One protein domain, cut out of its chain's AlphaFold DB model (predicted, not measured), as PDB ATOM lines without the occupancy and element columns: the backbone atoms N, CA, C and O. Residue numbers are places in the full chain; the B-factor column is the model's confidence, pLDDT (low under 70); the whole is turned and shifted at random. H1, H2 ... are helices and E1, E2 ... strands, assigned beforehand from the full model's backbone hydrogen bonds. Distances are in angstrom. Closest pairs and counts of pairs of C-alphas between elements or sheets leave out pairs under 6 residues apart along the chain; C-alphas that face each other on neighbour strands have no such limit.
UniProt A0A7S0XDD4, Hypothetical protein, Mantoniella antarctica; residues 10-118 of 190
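What this domain is: This is residues 10 to 118 of the 190 residues of the protein "Hypothetical protein" of Mantoniella antarctica (UniProt A0A7S0XDD4). A very small parallel sheet, E1 beside E2, sits near the middle; the first part of the long helix H6 packs on E2, and the rest of H6 runs on past the sheet to H2. Away from H6, the short helices H3, H4 and H5 make an arch from E1 round to E2, with H1 near H5, while residues 111 to 118 stick out with H7. The printed part has 109 residues, with seven named helices and two named strands in the order H1, H2, E1, H3, H4, H5, E2, H6, H7; the class is mostly helix. It is only just compact, close to loose, with a radius of gyration of the C-alphas of 15.7 A and spans of 45 by 33 by 25 A.

Where its parts are: Strand E1 is residues 33 to 36, 9.8 A long, and begins at C-alpha 33 (18.686, 57.989, 287.810). Strand E2 is residues 70 to 73, 10.2 A. Helix H6, residues 82 to 104, is the longest at 33.1 A. H1 is residues 10 to 22, 18.3 A, from C-alpha 10 (21.589, 66.557, 274.658); H2 is residues 24 to 29, 8.7 A. H3 is residues 38 to 43, 9.0 A; H4 is residues 48 to 53, 9.0 A; H5 is residues 57 to 65, 12.6 A. H7, residues 112 to 118, 9.8 A, ends at C-alpha 118 (25.744, 44.420, 268.201).

How they stand to each other: E1 and E2 are parallel neighbours at 22 degrees; N 35 and O 71 are 2.8 A apart, and N 71 and O 33 3.0 A, both within hydrogen-bond range. E1, H3, H4, H5 and E2 form a strand-helix-strand unit, two parallel neighbour strands with helices between them in the chain. The closest C-alphas of E2 and H6 are those of Cys 73 and Phe 87, 6.3 A; E1 and H6 are apart. H6, with residues 98 to 102 alone, only just touches H2, with 3 pairs of C-alphas within 8 A, the closest Asp 29 and Leu 101 at 6.4 A, at a steep tilt of 53 degrees, opposite ways. H1 and H2 only just touch, with 3 such pairs and only at the corner, closest at the C-alphas of Lys 19 and Phe 27, 5.5 A. H5 is close but not clearly touching H1, closest at the C-alphas of Leu 12 and Ala 58, 7.2 A. H3 and H4 are close but not clearly touching, closest at the C-alphas of Leu 41 and Leu 48, 7.0 A. In H1 to H7 every O i to N i+4 pair is within hydrogen-bond range.

The domain as a whole: The two C-alphas farthest apart are those of Arg 45 and Ala 117, 47.3 A. The printed part has no cut and no long link. H7 stands free and has a mean pLDDT of 74; the mean of the printed part is 86.8, and residue 108 alone is under 70.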
ATOM      1  N   GLU A  10      20.688  67.614 275.119       91.38
ATOM      2  CA  GLU A  10      21.589  66.557 274.658       91.38
ATOM      3  C   GLU A  10      21.600  65.363 275.615       91.38
ATOM      4  O   GLU A  10      21.573  64.218 275.161       91.38
ATOM      5  N   GLU A  11      21.596  65.606 276.930       91.25
ATOM      6  CA  GLU A  11      21.524  64.533 277.926       91.25
ATOM      7  C   GLU A  11      20.209  63.749 277.802       91.25
ATOM      8  O   GLU A  11      20.208  62.516 277.843       91.25
ATOM      9  N   LEU A  12      19.088  64.445 277.593       92.62
ATOM     10  CA  LEU A  12      17.775  63.821 277.401       92.62
ATOM     11  C   LEU A  12      17.677  63.083 276.058       92.62
ATOM     12  O   LEU A  12      17.183  61.958 276.006       92.62
ATOM     13  N   ALA A  13      18.229  63.648 274.985       92.56
ATOM     14  CA  ALA A  13      18.304  62.975 273.691       92.56
ATOM     15  C   ALA A  13      19.157  61.696 273.760       92.56
ATOM     16  O   ALA A  13      18.836  60.691 273.120       92.56
ATOM     17  N   ALA A  14      20.224  61.692 274.566       92.62
ATOM     18  CA  ALA A  14      21.029  60.498 274.802       92.62
ATOM     19  C   ALA A  14      20.223  59.402 275.517       92.62
ATOM     20  O   ALA A  14      20.325  58.228 275.157       92.62
ATOM     21  N   VAL A  15      19.381  59.771 276.485       92.62
ATOM     22  CA  VAL A  15      18.455  58.847 277.155       92.62
ATOM     23  C   VAL A  15      17.472  58.228 276.158       92.62
ATOM     24  O   VAL A  15      17.314  57.006 276.140       92.62
ATOM     25  N   ASP A  16      16.868  59.027 275.279       91.50
ATOM     26  CA  ASP A  16      15.954  58.522 274.247       91.50
ATOM     27  C   ASP A  16      16.661  57.602 273.241       91.50
ATOM     28  O   ASP A  16      16.115  56.567 272.831       91.50
ATOM     29  N   ALA A  17      17.910  57.914 272.888       90.81
ATOM     30  CA  ALA A  17      18.739  57.054 272.053       90.81
ATOM     31  C   ALA A  17      19.043  55.710 272.739       90.81
ATOM     32  O   ALA A  17      18.990  54.660 272.091       90.81
ATOM     33  N   LEU A  18      19.319  55.709 274.048       90.31
ATOM     34  CA  LEU A  18      19.523  54.487 274.832       90.31
ATOM     35  C   LEU A  18      18.235  53.663 274.923       90.31
ATOM     36  O   LEU A  18      18.263  52.461 274.653       90.31
ATOM     37  N   LYS A  19      17.099  54.301 275.213       90.50
ATOM     38  CA  LYS A  19      15.781  53.654 275.246       90.50
ATOM     39  C   LYS A  19      15.437  52.999 273.911       90.50
ATOM     40  O   LYS A  19      15.005  51.849 273.880       90.50
ATOM     41  N   SER A  20      15.685  53.697 272.805       89.00
ATOM     42  CA  SER A  20      15.472  53.169 271.452       89.00
ATOM     43  C   SER A  20      16.417  52.009 271.131       89.00
ATOM     44  O   SER A  20      16.034  51.064 270.446       89.00
ATOM     45  N   ARG A  21      17.654  52.052 271.642       86.31
ATOM     46  CA  ARG A  21      18.673  51.024 271.401       86.31
ATOM     47  C   ARG A  21      18.418  49.730 272.167       86.31
ATOM     48  O   ARG A  21      18.637  48.663 271.602       86.31
ATOM     49  N   PHE A  22      18.030  49.820 273.434       83.75
ATOM     50  CA  PHE A  22      17.822  48.652 274.296       83.75
ATOM     51  C   PHE A  22      16.377  48.148 274.287       83.75
ATOM     52  O   PHE A  22      16.110  47.054 274.771       83.75
ATOM     53  N   GLY A  23      15.456  48.914 273.703       87.06
ATOM     54  CA  GLY A  23      14.028  48.634 273.741       87.06
ATOM     55  C   GLY A  23      13.384  49.210 275.000       87.06
ATOM     56  O   GLY A  23      13.952  49.188 276.092       87.06
ATOM     57  N   ALA A  24      12.163  49.728 274.851       88.31
ATOM     58  CA  ALA A  24      11.510  50.519 275.893       88.31
ATOM     59  C   ALA A  24      11.336  49.763 277.222       88.31
ATOM     60  O   ALA A  24      11.577  50.342 278.281       88.31
ATOM     61  N   ARG A  25      10.956  48.478 277.177       86.19
ATOM     62  CA  ARG A  25      10.759  47.650 278.378       86.19
ATOM     63  C   ARG A  25      12.079  47.378 279.097       86.19
ATOM     64  O   ARG A  25      12.236  47.781 280.244       86.19
ATOM     65  N   ALA A  26      13.039  46.782 278.388       85.38
ATOM     66  CA  ALA A  26      14.339  46.422 278.945       85.38
ATOM     67  C   ALA A  26      15.108  47.635 279.492       85.38
ATOM     68  O   ALA A  26      15.808  47.503 280.496       85.38
ATOM     69  N   PHE A  27      14.951  48.805 278.862       90.25
ATOM     70  CA  PHE A  27      15.477  50.074 279.358       90.25
ATOM     71  C   PHE A  27      14.798  50.512 280.662       90.25
ATOM     72  O   PHE A  27      15.478  50.786 281.644       90.25
ATOM     73  N   THR A  28      13.462  50.552 280.689       90.44
ATOM     74  CA  THR A  28      12.692  51.062 281.838       90.44
ATOM     75  C   THR A  28      12.887  50.199 283.087       90.44
ATOM     76  O   THR A  28      13.071  50.731 284.180       90.44
ATOM     77  N   ASP A  29      12.915  48.874 282.927       89.88
ATOM     78  CA  ASP A  29      13.091  47.933 284.041       89.88
ATOM     79  C   ASP A  29      14.510  47.979 284.645       89.88
ATOM     80  O   ASP A  29      14.704  47.549 285.778       89.88
ATOM     81  N   ARG A  30      15.493  48.541 283.923       90.25
ATOM     82  CA  ARG A  30      16.897  48.677 284.360       90.25
ATOM     83  C   ARG A  30      17.330  50.116 284.644       90.25
ATOM     84  O   ARG A  30      18.495  50.356 284.948       90.25
ATOM     85  N   LEU A  31      16.426  51.084 284.515       92.94
ATOM     86  CA  LEU A  31      16.757  52.497 284.660       92.94
ATOM     87  C   LEU A  31      16.949  52.868 286.136       92.94
ATOM     88  O   LEU A  31      16.028  52.717 286.942       92.94
ATOM     89  N   LEU A  32      18.120  53.425 286.453       94.69
ATOM     90  CA  LEU A  32      18.398  54.167 287.681       94.69
ATOM     91  C   LEU A  32      18.825  55.586 287.300       94.69
ATOM     92  O   LEU A  32      19.615  55.773 286.373       94.69
ATOM     93  N   VAL A  33      18.331  56.584 288.029       94.38
ATOM     94  CA  VAL A  33      18.686  57.989 287.810       94.38
ATOM     95  C   VAL A  33      19.514  58.490 288.984       94.38
ATOM     96  O   VAL A  33      19.049  58.515 290.123       94.38
ATOM     97  N   VAL A  34      20.739  58.922 288.692       93.75
ATOM     98  CA  VAL A  34      21.656  59.493 289.683       93.75
ATOM     99  C   VAL A  34      21.907  60.964 289.365       93.75
ATOM    100  O   VAL A  34      22.321  61.317 288.252       93.75
ATOM    101  N   PHE A  35      21.668  61.815 290.357       92.19
ATOM    102  CA  PHE A  35      22.051  63.221 290.369       92.19
ATOM    103  C   PHE A  35      23.376  63.364 291.110       92.19
ATOM    104  O   PHE A  35      23.458  63.127 292.308       92.19
ATOM    105  N   THR A  36      24.428  63.698 290.374       90.81
ATOM    106  CA  THR A  36      25.765  63.979 290.918       90.81
ATOM    107  C   THR A  36      25.862  65.428 291.389       90.81
ATOM    108  O   THR A  36      24.989  66.223 291.055       90.81
ATOM    109  N   HIS A  37      26.933  65.783 292.100       87.44
ATOM    110  CA  HIS A  37      27.100  67.109 292.716       87.44
ATOM    111  C   HIS A  37      25.995  67.419 293.731       87.44
ATOM    112  O   HIS A  37      25.400  68.493 293.723       87.44
ATOM    113  N   GLY A  38      25.676  66.434 294.578       81.44
ATOM    114  CA  GLY A  38      24.706  66.629 295.646       81.44
ATOM    115  C   GLY A  38      25.071  67.775 296.597       81.44
ATOM    116  O   GLY A  38      24.169  68.461 297.065       81.44
ATOM    117  N   ASP A  39      26.368  68.028 296.781       83.00
ATOM    118  CA  ASP A  39      26.932  69.147 297.540       83.00
ATOM    119  C   ASP A  39      26.469  70.522 297.033       83.00
ATOM    120  O   ASP A  39      26.295  71.443 297.826       83.00
ATOM    121  N   ALA A  40      26.220  70.665 295.727       83.44
ATOM    122  CA  ALA A  40      25.718  71.914 295.156       83.44
ATOM    123  C   ALA A  40      24.298  72.247 295.647       83.44
ATOM    124  O   ALA A  40      24.012  73.398 295.957       83.44
ATOM    125  N   LEU A  41      23.434  71.236 295.791       81.44
ATOM    126  CA  LEU A  41      22.081  71.433 296.322       81.44
ATOM    127  C   LEU A  41      22.114  71.820 297.805       81.44
ATOM    128  O   LEU A  41      21.377  72.708 298.226       81.44
ATOM    129  N   GLU A  42      23.011  71.213 298.587       78.12
ATOM    130  CA  GLU A  42      23.199  71.579 299.995       78.12
ATOM    131  C   GLU A  42      23.711  73.019 300.152       78.12
ATOM    132  O   GLU A  42      23.226  73.753 301.019       78.12
ATOM    133  N   ALA A  43      24.648  73.447 299.298       79.69
ATOM    134  CA  ALA A  43      25.168  74.813 299.285       79.69
ATOM    135  C   ALA A  43      24.068  75.848 298.990       79.69
ATOM    136  O   ALA A  43      24.003  76.883 299.657       79.69
ATOM    137  N   ASP A  44      23.161  75.522 298.069       81.06
ATOM    138  CA  ASP A  44      22.004  76.349 297.716       81.06
ATOM    139  C   ASP A  44      20.818  76.179 298.692       81.06
ATOM    140  O   ASP A  44      19.762  76.783 298.500       81.06
ATOM    141  N   ARG A  45      20.988  75.386 299.766       77.75
ATOM    142  CA  ARG A  45      19.950  75.005 300.745       77.75
ATOM    143  C   ARG A  45      18.684  74.438 300.105       77.75
ATOM    144  O   ARG A  45      17.598  74.596 300.661       77.75
ATOM    145  N   SER A  46      18.830  73.779 298.963       84.50
ATOM    146  CA  SER A  46      17.726  73.178 298.238       84.50
ATOM    147  C   SER A  46      17.750  71.662 298.362       84.50
ATOM    148  O   SER A  46      18.805  71.027 298.423       84.50
ATOM    149  N   THR A  47      16.574  71.052 298.406       86.88
ATOM    150  CA  THR A  47      16.458  69.595 298.346       86.88
ATOM    151  C   THR A  47      16.433  69.110 296.896       86.88
ATOM    152  O   THR A  47      16.087  69.846 295.973       86.88
ATOM    153  N   LEU A  48      16.744  67.828 296.665       87.12
ATOM    154  CA  LEU A  48      16.559  67.243 295.331       87.12
ATOM    155  C   LEU A  48      15.095  67.345 294.866       87.12
ATOM    156  O   LEU A  48      14.853  67.471 293.671       87.12
ATOM    157  N   ALA A  49      14.128  67.283 295.785       87.19
ATOM    158  CA  ALA A  49      12.715  67.420 295.444       87.19
ATOM    159  C   ALA A  49      12.410  68.820 294.896       87.19
ATOM    160  O   ALA A  49      11.859  68.925 293.807       87.19
ATOM    161  N   GLU A  50      12.861  69.863 295.594       88.06
ATOM    162  CA  GLU A  50      12.717  71.263 295.171       88.06
ATOM    163  C   GLU A  50      13.420  71.535 293.837       88.06
ATOM    164  O   GLU A  50      12.840  72.134 292.936       88.06
ATOM    165  N   TYR A  51      14.638  71.015 293.647       86.19
ATOM    166  CA  TYR A  51      15.353  71.129 292.370       86.19
ATOM    167  C   TYR A  51      14.546  70.565 291.185       86.19
ATOM    168  O   TYR A  51      14.669  71.046 290.051       86.19
ATOM    169  N   LEU A  52      13.728  69.538 291.437       87.88
ATOM    170  CA  LEU A  52      12.924  68.849 290.434       87.88
ATOM    171  C   LEU A  52      11.528  69.448 290.221       87.88
ATOM    172  O   LEU A  52      10.860  69.023 289.279       87.88
ATOM    173  N   GLU A  53      11.083  70.420 291.022       86.81
ATOM    174  CA  GLU A  53       9.774  71.068 290.829       86.81
ATOM    175  C   GLU A  53       9.699  71.789 289.476       86.81
ATOM    176  O   GLU A  53       8.731  71.626 288.735       86.81
ATOM    177  N   ASP A  54      10.779  72.473 289.095       81.06
ATOM    178  CA  ASP A  54      10.920  73.160 287.803       81.06
ATOM    179  C   ASP A  54      11.558  72.275 286.716       81.06
ATOM    180  O   ASP A  54      12.156  72.763 285.747       81.06
ATOM    181  N   ALA A  55      11.511  70.949 286.877       83.75
ATOM    182  CA  ALA A  55      12.111  70.038 285.915       83.75
ATOM    183  C   ALA A  55      11.435  70.163 284.533       83.75
ATOM    184  O   ALA A  55      10.206  70.162 284.433       83.75
ATOM    185  N   PRO A  56      12.211  70.166 283.429       87.75
ATOM    186  CA  PRO A  56      11.642  70.062 282.091       87.75
ATOM    187  C   PRO A  56      10.742  68.826 281.968       87.75
ATOM    188  O   PRO A  56      11.076  67.759 282.484       87.75
ATOM    189  N   ALA A  57       9.644  68.926 281.212       89.50
ATOM    190  CA  ALA A  57       8.664  67.840 281.073       89.50
ATOM    191  C   ALA A  57       9.291  66.493 280.651       89.50
ATOM    192  O   ALA A  57       8.877  65.431 281.113       89.50
ATOM    193  N   ALA A  58      10.330  66.531 279.814       89.06
ATOM    194  CA  ALA A  58      11.075  65.343 279.401       89.06
ATOM    195  C   ALA A  58      11.853  64.686 280.559       89.06
ATOM    196  O   ALA A  58      11.886  63.458 280.657       89.06
ATOM    197  N   LEU A  59      12.422  65.477 281.475       90.88
ATOM    198  CA  LEU A  59      13.049  64.957 282.689       90.88
ATOM    199  C   LEU A  59      11.992  64.374 283.635       90.88
ATOM    200  O   LEU A  59      12.180  63.268 284.132       90.88
ATOM    201  N   ALA A  60      10.858  65.051 283.829       90.50
ATOM    202  CA  ALA A  60       9.756  64.531 284.642       90.50
ATOM    203  C   ALA A  60       9.239  63.178 284.115       90.50
ATOM    204  O   ALA A  60       9.063  62.229 284.885       90.50
ATOM    205  N   ALA A  61       9.087  63.042 282.794       91.38
ATOM    206  CA  ALA A  61       8.725  61.777 282.160       91.38
ATOM    207  C   ALA A  61       9.771  60.680 282.423       91.38
ATOM    208  O   ALA A  61       9.412  59.550 282.761       91.38
ATOM    209  N   LEU A  62      11.063  61.007 282.323       92.38
ATOM    210  CA  LEU A  62      12.150  60.076 282.629       92.38
ATOM    211  C   LEU A  62      12.137  59.619 284.094       92.38
ATOM    212  O   LEU A  62      12.324  58.434 284.373       92.38
ATOM    213  N   LEU A  63      11.895  60.532 285.032       92.31
ATOM    214  CA  LEU A  63      11.801  60.212 286.457       92.31
ATOM    215  C   LEU A  63      10.606  59.296 286.749       92.31
ATOM    216  O   LEU A  63      10.734  58.358 287.536       92.31
ATOM    217  N   GLY A  64       9.485  59.491 286.046       90.81
ATOM    218  CA  GLY A  64       8.344  58.574 286.083       90.81
ATOM    219  C   GLY A  64       8.706  57.156 285.623       90.81
ATOM    220  O   GLY A  64       8.297  56.173 286.244       90.81
ATOM    221  N   LEU A  65       9.543  57.026 284.585       91.50
ATOM    222  CA  LEU A  65      10.048  55.727 284.117       91.50
ATOM    223  C   LEU A  65      10.974  55.050 285.137       91.50
ATOM    224  O   LEU A  65      10.983  53.824 285.233       91.50
ATOM    225  N   ALA A  66      11.726  55.825 285.917       91.06
ATOM    226  CA  ALA A  66      12.638  55.298 286.929       91.06
ATOM    227  C   ALA A  66      11.920  54.692 288.153       91.06
ATOM    228  O   ALA A  66      12.580  54.080 288.987       91.06
ATOM    229  N   ARG A  67      10.588  54.833 288.276       87.00
ATOM    230  CA  ARG A  67       9.754  54.238 289.347       87.00
ATOM    231  C   ARG A  67      10.312  54.459 290.765       87.00
ATOM    232  O   ARG A  67      10.303  53.556 291.590       87.00
ATOM    233  N   GLY A  68      10.832  55.654 291.046       85.19
ATOM    234  CA  GLY A  68      11.389  55.996 292.362       85.19
ATOM    235  C   GLY A  68      12.862  55.619 292.577       85.19
ATOM    236  O   GLY A  68      13.441  56.019 293.591       85.19
ATOM    237  N   ARG A  69      13.518  54.964 291.604       92.62
ATOM    238  CA  ARG A  69      14.976  54.721 291.576       92.62
ATOM    239  C   ARG A  69      15.751  55.980 291.178       92.62
ATOM    240  O   ARG A  69      16.526  55.995 290.222       92.62
ATOM    241  N   VAL A  70      15.503  57.052 291.920       92.31
ATOM    242  CA  VAL A  70      16.147  58.357 291.791       92.31
ATOM    243  C   VAL A  70      16.950  58.605 293.058       92.31
ATOM    244  O   VAL A  70      16.452  58.379 294.161       92.31
ATOM    245  N   MET A  71      18.198  59.035 292.918       91.81
ATOM    246  CA  MET A  71      19.100  59.238 294.049       91.81
ATOM    247  C   MET A  71      20.092  60.368 293.796       91.81
ATOM    248  O   MET A  71      20.457  60.650 292.655       91.81
ATOM    249  N   GLN A  72      20.532  60.990 294.884       91.00
ATOM    250  CA  GLN A  72      21.547  62.035 294.900       91.00
ATOM    251  C   GLN A  72      22.879  61.439 295.350       91.00
ATOM    252  O   GLN A  72      22.918  60.627 296.273       91.00
ATOM    253  N   CYS A  73      23.963  61.841 294.700       90.31
ATOM    254  CA  CYS A  73      25.319  61.429 295.011       90.31
ATOM    255  C   CYS A  73      26.202  62.668 295.164       90.31
ATOM    256  O   CYS A  73      26.363  63.459 294.227       90.31
ATOM    257  N   ASP A  74      26.797  62.817 296.342       87.69
ATOM    258  CA  ASP A  74      27.912  63.728 296.546       87.69
ATOM    259  C   ASP A  74      29.227  62.975 296.290       87.69
ATOM    260  O   ASP A  74      29.665  62.134 297.077       87.69
ATOM    261  N   ASN A  75      29.859  63.277 295.156       85.94
ATOM    262  CA  ASN A  75      31.122  62.656 294.761       85.94
ATOM    263  C   ASN A  75      32.310  63.137 295.607       85.94
ATOM    264  O   ASN A  75      33.367  62.503 295.578       85.94
ATOM    265  N   ARG A  76      32.158  64.252 296.329       86.25
ATOM    266  CA  ARG A  76      33.191  64.837 297.188       86.25
ATOM    267  C   ARG A  76      33.078  64.364 298.632       86.25
ATOM    268  O   ARG A  76      34.043  64.519 299.377       86.25
ATOM    269  N   ALA A  77      31.962  63.734 298.999       84.88
ATOM    270  CA  ALA A  77      31.757  63.167 300.321       84.88
ATOM    271  C   ALA A  77      32.871  62.154 300.663       84.88
ATOM    272  O   ALA A  77      33.025  61.137 299.963       84.88
ATOM    273  N   PRO A  78      33.646  62.388 301.743       86.00
ATOM    274  CA  PRO A  78      34.691  61.465 302.149       86.00
ATOM    275  C   PRO A  78      34.117  60.103 302.579       86.00
ATOM    276  O   PRO A  78      32.939  59.995 302.947       86.00
ATOM    277  N   PRO A  79      34.936  59.035 302.544       84.88
ATOM    278  CA  PRO A  79      34.548  57.729 303.068       84.88
ATOM    279  C   PRO A  79      34.066  57.822 304.523       84.88
ATOM    280  O   PRO A  79      34.658  58.535 305.328       84.88
ATOM    281  N   GLY A  80      33.002  57.090 304.861       83.94
ATOM    282  CA  GLY A  80      32.450  57.048 306.224       83.94
ATOM    283  C   GLY A  80      31.468  58.172 306.574       83.94
ATOM    284  O   GLY A  80      30.943  58.187 307.683       83.94
ATOM    285  N   THR A  81      31.175  59.086 305.648       88.25
ATOM    286  CA  THR A  81      30.107  60.082 305.831       88.25
ATOM    287  C   THR A  81      28.717  59.458 305.744       88.25
ATOM    288  O   THR A  81      28.487  58.505 304.994       88.25
ATOM    289  N   SER A  82      27.766  60.029 306.484       85.00
ATOM    290  CA  SER A  82      26.361  59.607 306.471       85.00
ATOM    291  C   SER A  82      25.716  59.772 305.094       85.00
ATOM    292  O   SER A  82      24.982  58.885 304.668       85.00
ATOM    293  N   SER A  83      26.039  60.843 304.359       84.69
ATOM    294  CA  SER A  83      25.552  61.069 302.991       84.69
ATOM    295  C   SER A  83      26.013  59.968 302.031       84.69
ATOM    296  O   SER A  83      25.206  59.410 301.284       84.69
ATOM    297  N   ARG A  84      27.293  59.577 302.095       87.69
ATOM    298  CA  ARG A  84      27.837  58.487 301.279       87.69
ATOM    299  C   ARG A  84      27.271  57.127 301.678       87.69
ATOM    300  O   ARG A  84      26.968  56.327 300.794       87.69
ATOM    301  N   ALA A  85      27.111  56.862 302.973       90.25
ATOM    302  CA  ALA A  85      26.494  55.629 303.462       90.25
ATOM    303  C   ALA A  85      25.037  55.500 302.982       90.25
ATOM    304  O   ALA A  85      24.680  54.479 302.399       90.25
ATOM    305  N   ALA A  86      24.241  56.563 303.124       89.62
ATOM    306  CA  ALA A  86      22.852  56.604 302.671       89.62
ATOM    307  C   ALA A  86      22.729  56.433 301.147       89.62
ATOM    308  O   ALA A  86      21.853  55.711 300.667       89.62
ATOM    309  N   PHE A  87      23.627  57.051 300.369       91.69
ATOM    310  CA  PHE A  87      23.686  56.833 298.923       91.69
ATOM    311  C   PHE A  87      23.958  55.363 298.584       91.69
ATOM    312  O   PHE A  87      23.245  54.792 297.763       91.69
ATOM    313  N   LEU A  88      24.964  54.742 299.211       92.94
ATOM    314  CA  LEU A  88      25.327  53.347 298.941       92.94
ATOM    315  C   LEU A  88      24.213  52.372 299.327       92.94
ATOM    316  O   LEU A  88      23.950  51.435 298.576       92.94
ATOM    317  N   GLU A  89      23.536  52.606 300.450       92.75
ATOM    318  CA  GLU A  89      22.379  51.816 300.874       92.75
ATOM    319  C   GLU A  89      21.261  51.885 299.828       92.75
ATOM    320  O   GLU A  89      20.803  50.857 299.322       92.75
ATOM    321  N   ARG A  90      20.881  53.103 299.420       92.56
ATOM    322  CA  ARG A  90      19.826  53.319 298.423       92.56
ATOM    323  C   ARG A  90      20.203  52.782 297.043       92.56
ATOM    324  O   ARG A  90      19.353  52.225 296.351       92.56
ATOM    325  N   PHE A  91      21.462  52.935 296.640       94.44
ATOM    326  CA  PHE A  91      21.972  52.408 295.378       94.44
ATOM    327  C   PHE A  91      21.957  50.877 295.370       94.44
ATOM    328  O   PHE A  91      21.468  50.283 294.413       94.44
ATOM    329  N   SER A  92      22.411  50.240 296.453       94.88
ATOM    330  CA  SER A  92      22.372  48.783 296.620       94.88
ATOM    331  C   SER A  92      20.938  48.243 296.553       94.88
ATOM    332  O   SER A  92      20.657  47.325 295.784       94.88
ATOM    333  N   ALA A  93      20.002  48.871 297.274       94.12
ATOM    334  CA  ALA A  93      18.592  48.490 297.243       94.12
ATOM    335  C   ALA A  93      17.982  48.613 295.833       94.12
ATOM    336  O   ALA A  93      17.296  47.702 295.370       94.12
ATOM    337  N   ALA A  94      18.275  49.705 295.117       94.44
ATOM    338  CA  ALA A  94      17.795  49.908 293.751       94.44
ATOM    339  C   ALA A  94      18.397  48.901 292.756       94.44
ATOM    340  O   ALA A  94      17.699  48.440 291.853       94.44
ATOM    341  N   LEU A  95      19.675  48.539 292.913       93.38
ATOM    342  CA  LEU A  95      20.301  47.495 292.099       93.38
ATOM    343  C   LEU A  95      19.650  46.134 292.338       93.38
ATOM    344  O   LEU A  95      19.366  45.429 291.372       93.38
ATOM    345  N   HIS A  96      19.366  45.793 293.594       92.12
ATOM    346  CA  HIS A  96      18.679  44.552 293.928       92.12
ATOM    347  C   HIS A  96      17.268  44.496 293.319       92.12
ATOM    348  O   HIS A  96      16.870  43.476 292.759       92.12
ATOM    349  N   GLU A  97      16.523  45.605 293.350       91.62
ATOM    350  CA  GLU A  97      15.214  45.697 292.692       91.62
ATOM    351  C   GLU A  97      15.320  45.434 291.182       91.62
ATOM    352  O   GLU A  97      14.550  44.647 290.626       91.62
ATOM    353  N   VAL A  98      16.305  46.048 290.516       91.38
ATOM    354  CA  VAL A  98      16.553  45.824 289.088       91.38
ATOM    355  C   VAL A  98      16.936  44.375 288.812       91.38
ATOM    356  O   VAL A  98      16.418  43.784 287.867       91.38
ATOM    357  N   GLU A  99      17.790  43.770 289.630       89.38
ATOM    358  CA  GLU A  99      18.171  42.365 289.488       89.38
ATOM    359  C   GLU A  99      16.950  41.436 289.560       89.38
ATOM    360  O   GLU A  99      16.775  40.574 288.696       89.38
ATOM    361  N   VAL A 100      16.043  41.671 290.513       89.44
ATOM    362  CA  VAL A 100      14.778  40.930 290.629       89.44
ATOM    363  C   VAL A 100      13.903  41.112 289.385       89.44
ATOM    364  O   VAL A 100      13.321  40.138 288.897       89.44
ATOM    365  N   LEU A 101      13.799  42.330 288.844       87.44
ATOM    366  CA  LEU A 101      13.024  42.603 287.626       87.44
ATOM    367  C   LEU A 101      13.606  41.887 286.403       87.44
ATOM    368  O   LEU A 101      12.861  41.277 285.633       87.44
ATOM    369  N   VAL A 102      14.929  41.919 286.253       85.62
ATOM    370  CA  VAL A 102      15.655  41.250 285.169       85.62
ATOM    371  C   VAL A 102      15.462  39.736 285.248       85.62
ATOM    372  O   VAL A 102      15.105  39.110 284.248       85.62
ATOM    373  N   HIS A 103      15.584  39.161 286.446       84.69
ATOM    374  CA  HIS A 103      15.384  37.732 286.665       84.69
ATOM    375  C   HIS A 103      13.944  37.293 286.349       84.69
ATOM    376  O   HIS A 103      13.734  36.302 285.653       84.69
ATOM    377  N   ARG A 104      12.936  38.065 286.783       81.75
ATOM    378  CA  ARG A 104      11.515  37.802 286.477       81.75
ATOM    379  C   ARG A 104      11.190  37.895 284.991       81.75
ATOM    380  O   ARG A 104      10.292  37.200 284.523       81.75
ATOM    381  N   ALA A 105      11.887  38.754 284.253       81.44
ATOM    382  CA  ALA A 105      11.712  38.876 282.812       81.44
ATOM    383  C   ALA A 105      12.321  37.694 282.033       81.44
ATOM    384  O   ALA A 105      12.101  37.599 280.826       81.44
ATOM    385  N   GLY A 106      13.076  36.804 282.694       75.81
ATOM    386  CA  GLY A 106      13.855  35.756 282.032       75.81
ATOM    387  C   GLY A 106      14.988  36.322 281.172       75.81
ATOM    388  O   GLY A 106      15.532  35.625 280.318       75.81
ATOM    389  N   GLU A 107      15.327  37.598 281.365       71.69
ATOM    390  CA  GLU A 107      16.373  38.274 280.618       71.69
ATOM    391  C   GLU A 107      17.698  38.120 281.373       71.69
ATOM    392  O   GLU A 107      17.779  38.369 282.573       71.69
ATOM    393  N   GLY A 108      18.759  37.707 280.680       69.38
ATOM    394  CA  GLY A 108      20.100  37.682 281.261       69.38
ATOM    395  C   GLY A 108      20.691  39.092 281.431       69.38
ATOM    396  O   GLY A 108      20.178  40.063 280.858       69.38
ATOM    397  N   PRO A 109      21.795  39.239 282.185       71.44
ATOM    398  CA  PRO A 109      22.557  40.481 282.202       71.44
ATOM    399  C   PRO A 109      23.064  40.818 280.794       71.44
ATOM    400  O   PRO A 109      23.415  39.934 280.009       71.44
ATOM    401  N   VAL A 110      23.136  42.111 280.471       72.00
ATOM    402  CA  VAL A 110      23.737  42.567 279.212       72.00
ATOM    403  C   VAL A 110      25.245  42.329 279.292       72.00
ATOM    404  O   VAL A 110      25.970  43.085 279.931       72.00
ATOM    405  N   THR A 111      25.719  41.252 278.671       77.81
ATOM    406  CA  THR A 111      27.146  40.905 278.638       77.81
ATOM    407  C   THR A 111      27.897  41.688 277.559       77.81
ATOM    408  O   THR A 111      27.324  42.148 276.565       77.81
ATOM    409  N   GLY A 112      29.219  41.806 277.729       74.38
ATOM    410  CA  GLY A 112      30.097  42.433 276.737       74.38
ATOM    411  C   GLY A 112      30.024  41.773 275.356       74.38
ATOM    412  O   GLY A 112      30.194  42.451 274.346       74.38
ATOM    413  N   GLU A 113      29.680  40.486 275.290       74.75
ATOM    414  CA  GLU A 113      29.495  39.762 274.031       74.75
ATOM    415  C   GLU A 113      28.276  40.257 273.249       74.75
ATOM    416  O   GLU A 113      28.386  40.481 272.044       74.75
ATOM    417  N   TYR A 114      27.144  40.521 273.917       70.69
ATOM    418  CA  TYR A 114      25.976  41.128 273.265       70.69
ATOM    419  C   TYR A 114      26.321  42.501 272.686       70.69
ATOM    420  O   TYR A 114      25.922  42.836 271.568       70.69
ATOM    421  N   VAL A 115      27.103  43.291 273.427       76.69
ATOM    422  CA  VAL A 115      27.541  44.622 272.989       76.69
ATOM    423  C   VAL A 115      28.494  44.524 271.796       76.69
ATOM    424  O   VAL A 115      28.314  45.248 270.815       76.69
ATOM    425  N   ALA A 116      29.463  43.609 271.835       75.88
ATOM    426  CA  ALA A 116      30.422  43.386 270.756       75.88
ATOM    427  C   ALA A 116      29.749  42.832 269.490       75.88
ATOM    428  O   ALA A 116      30.020  43.304 268.384       75.88
ATOM    429  N   ALA A 117      28.822  41.883 269.634       73.75
ATOM    430  CA  ALA A 117      28.035  41.350 268.527       73.75
ATOM    431  C   ALA A 117      27.164  42.439 267.882       73.75
ATOM    432  O   ALA A 117      27.132  42.561 266.656       73.75
ATOM    433  N   ALA A 118      26.517  43.283 268.692       74.81
ATOM    434  CA  ALA A 118      25.744  44.420 268.201       74.81
ATOM    435  C   ALA A 118      26.627  45.472 267.505       74.81
ATOM    436  O   ALA A 118      26.209  46.053 266.504       74.81
TER     437      ALA A 118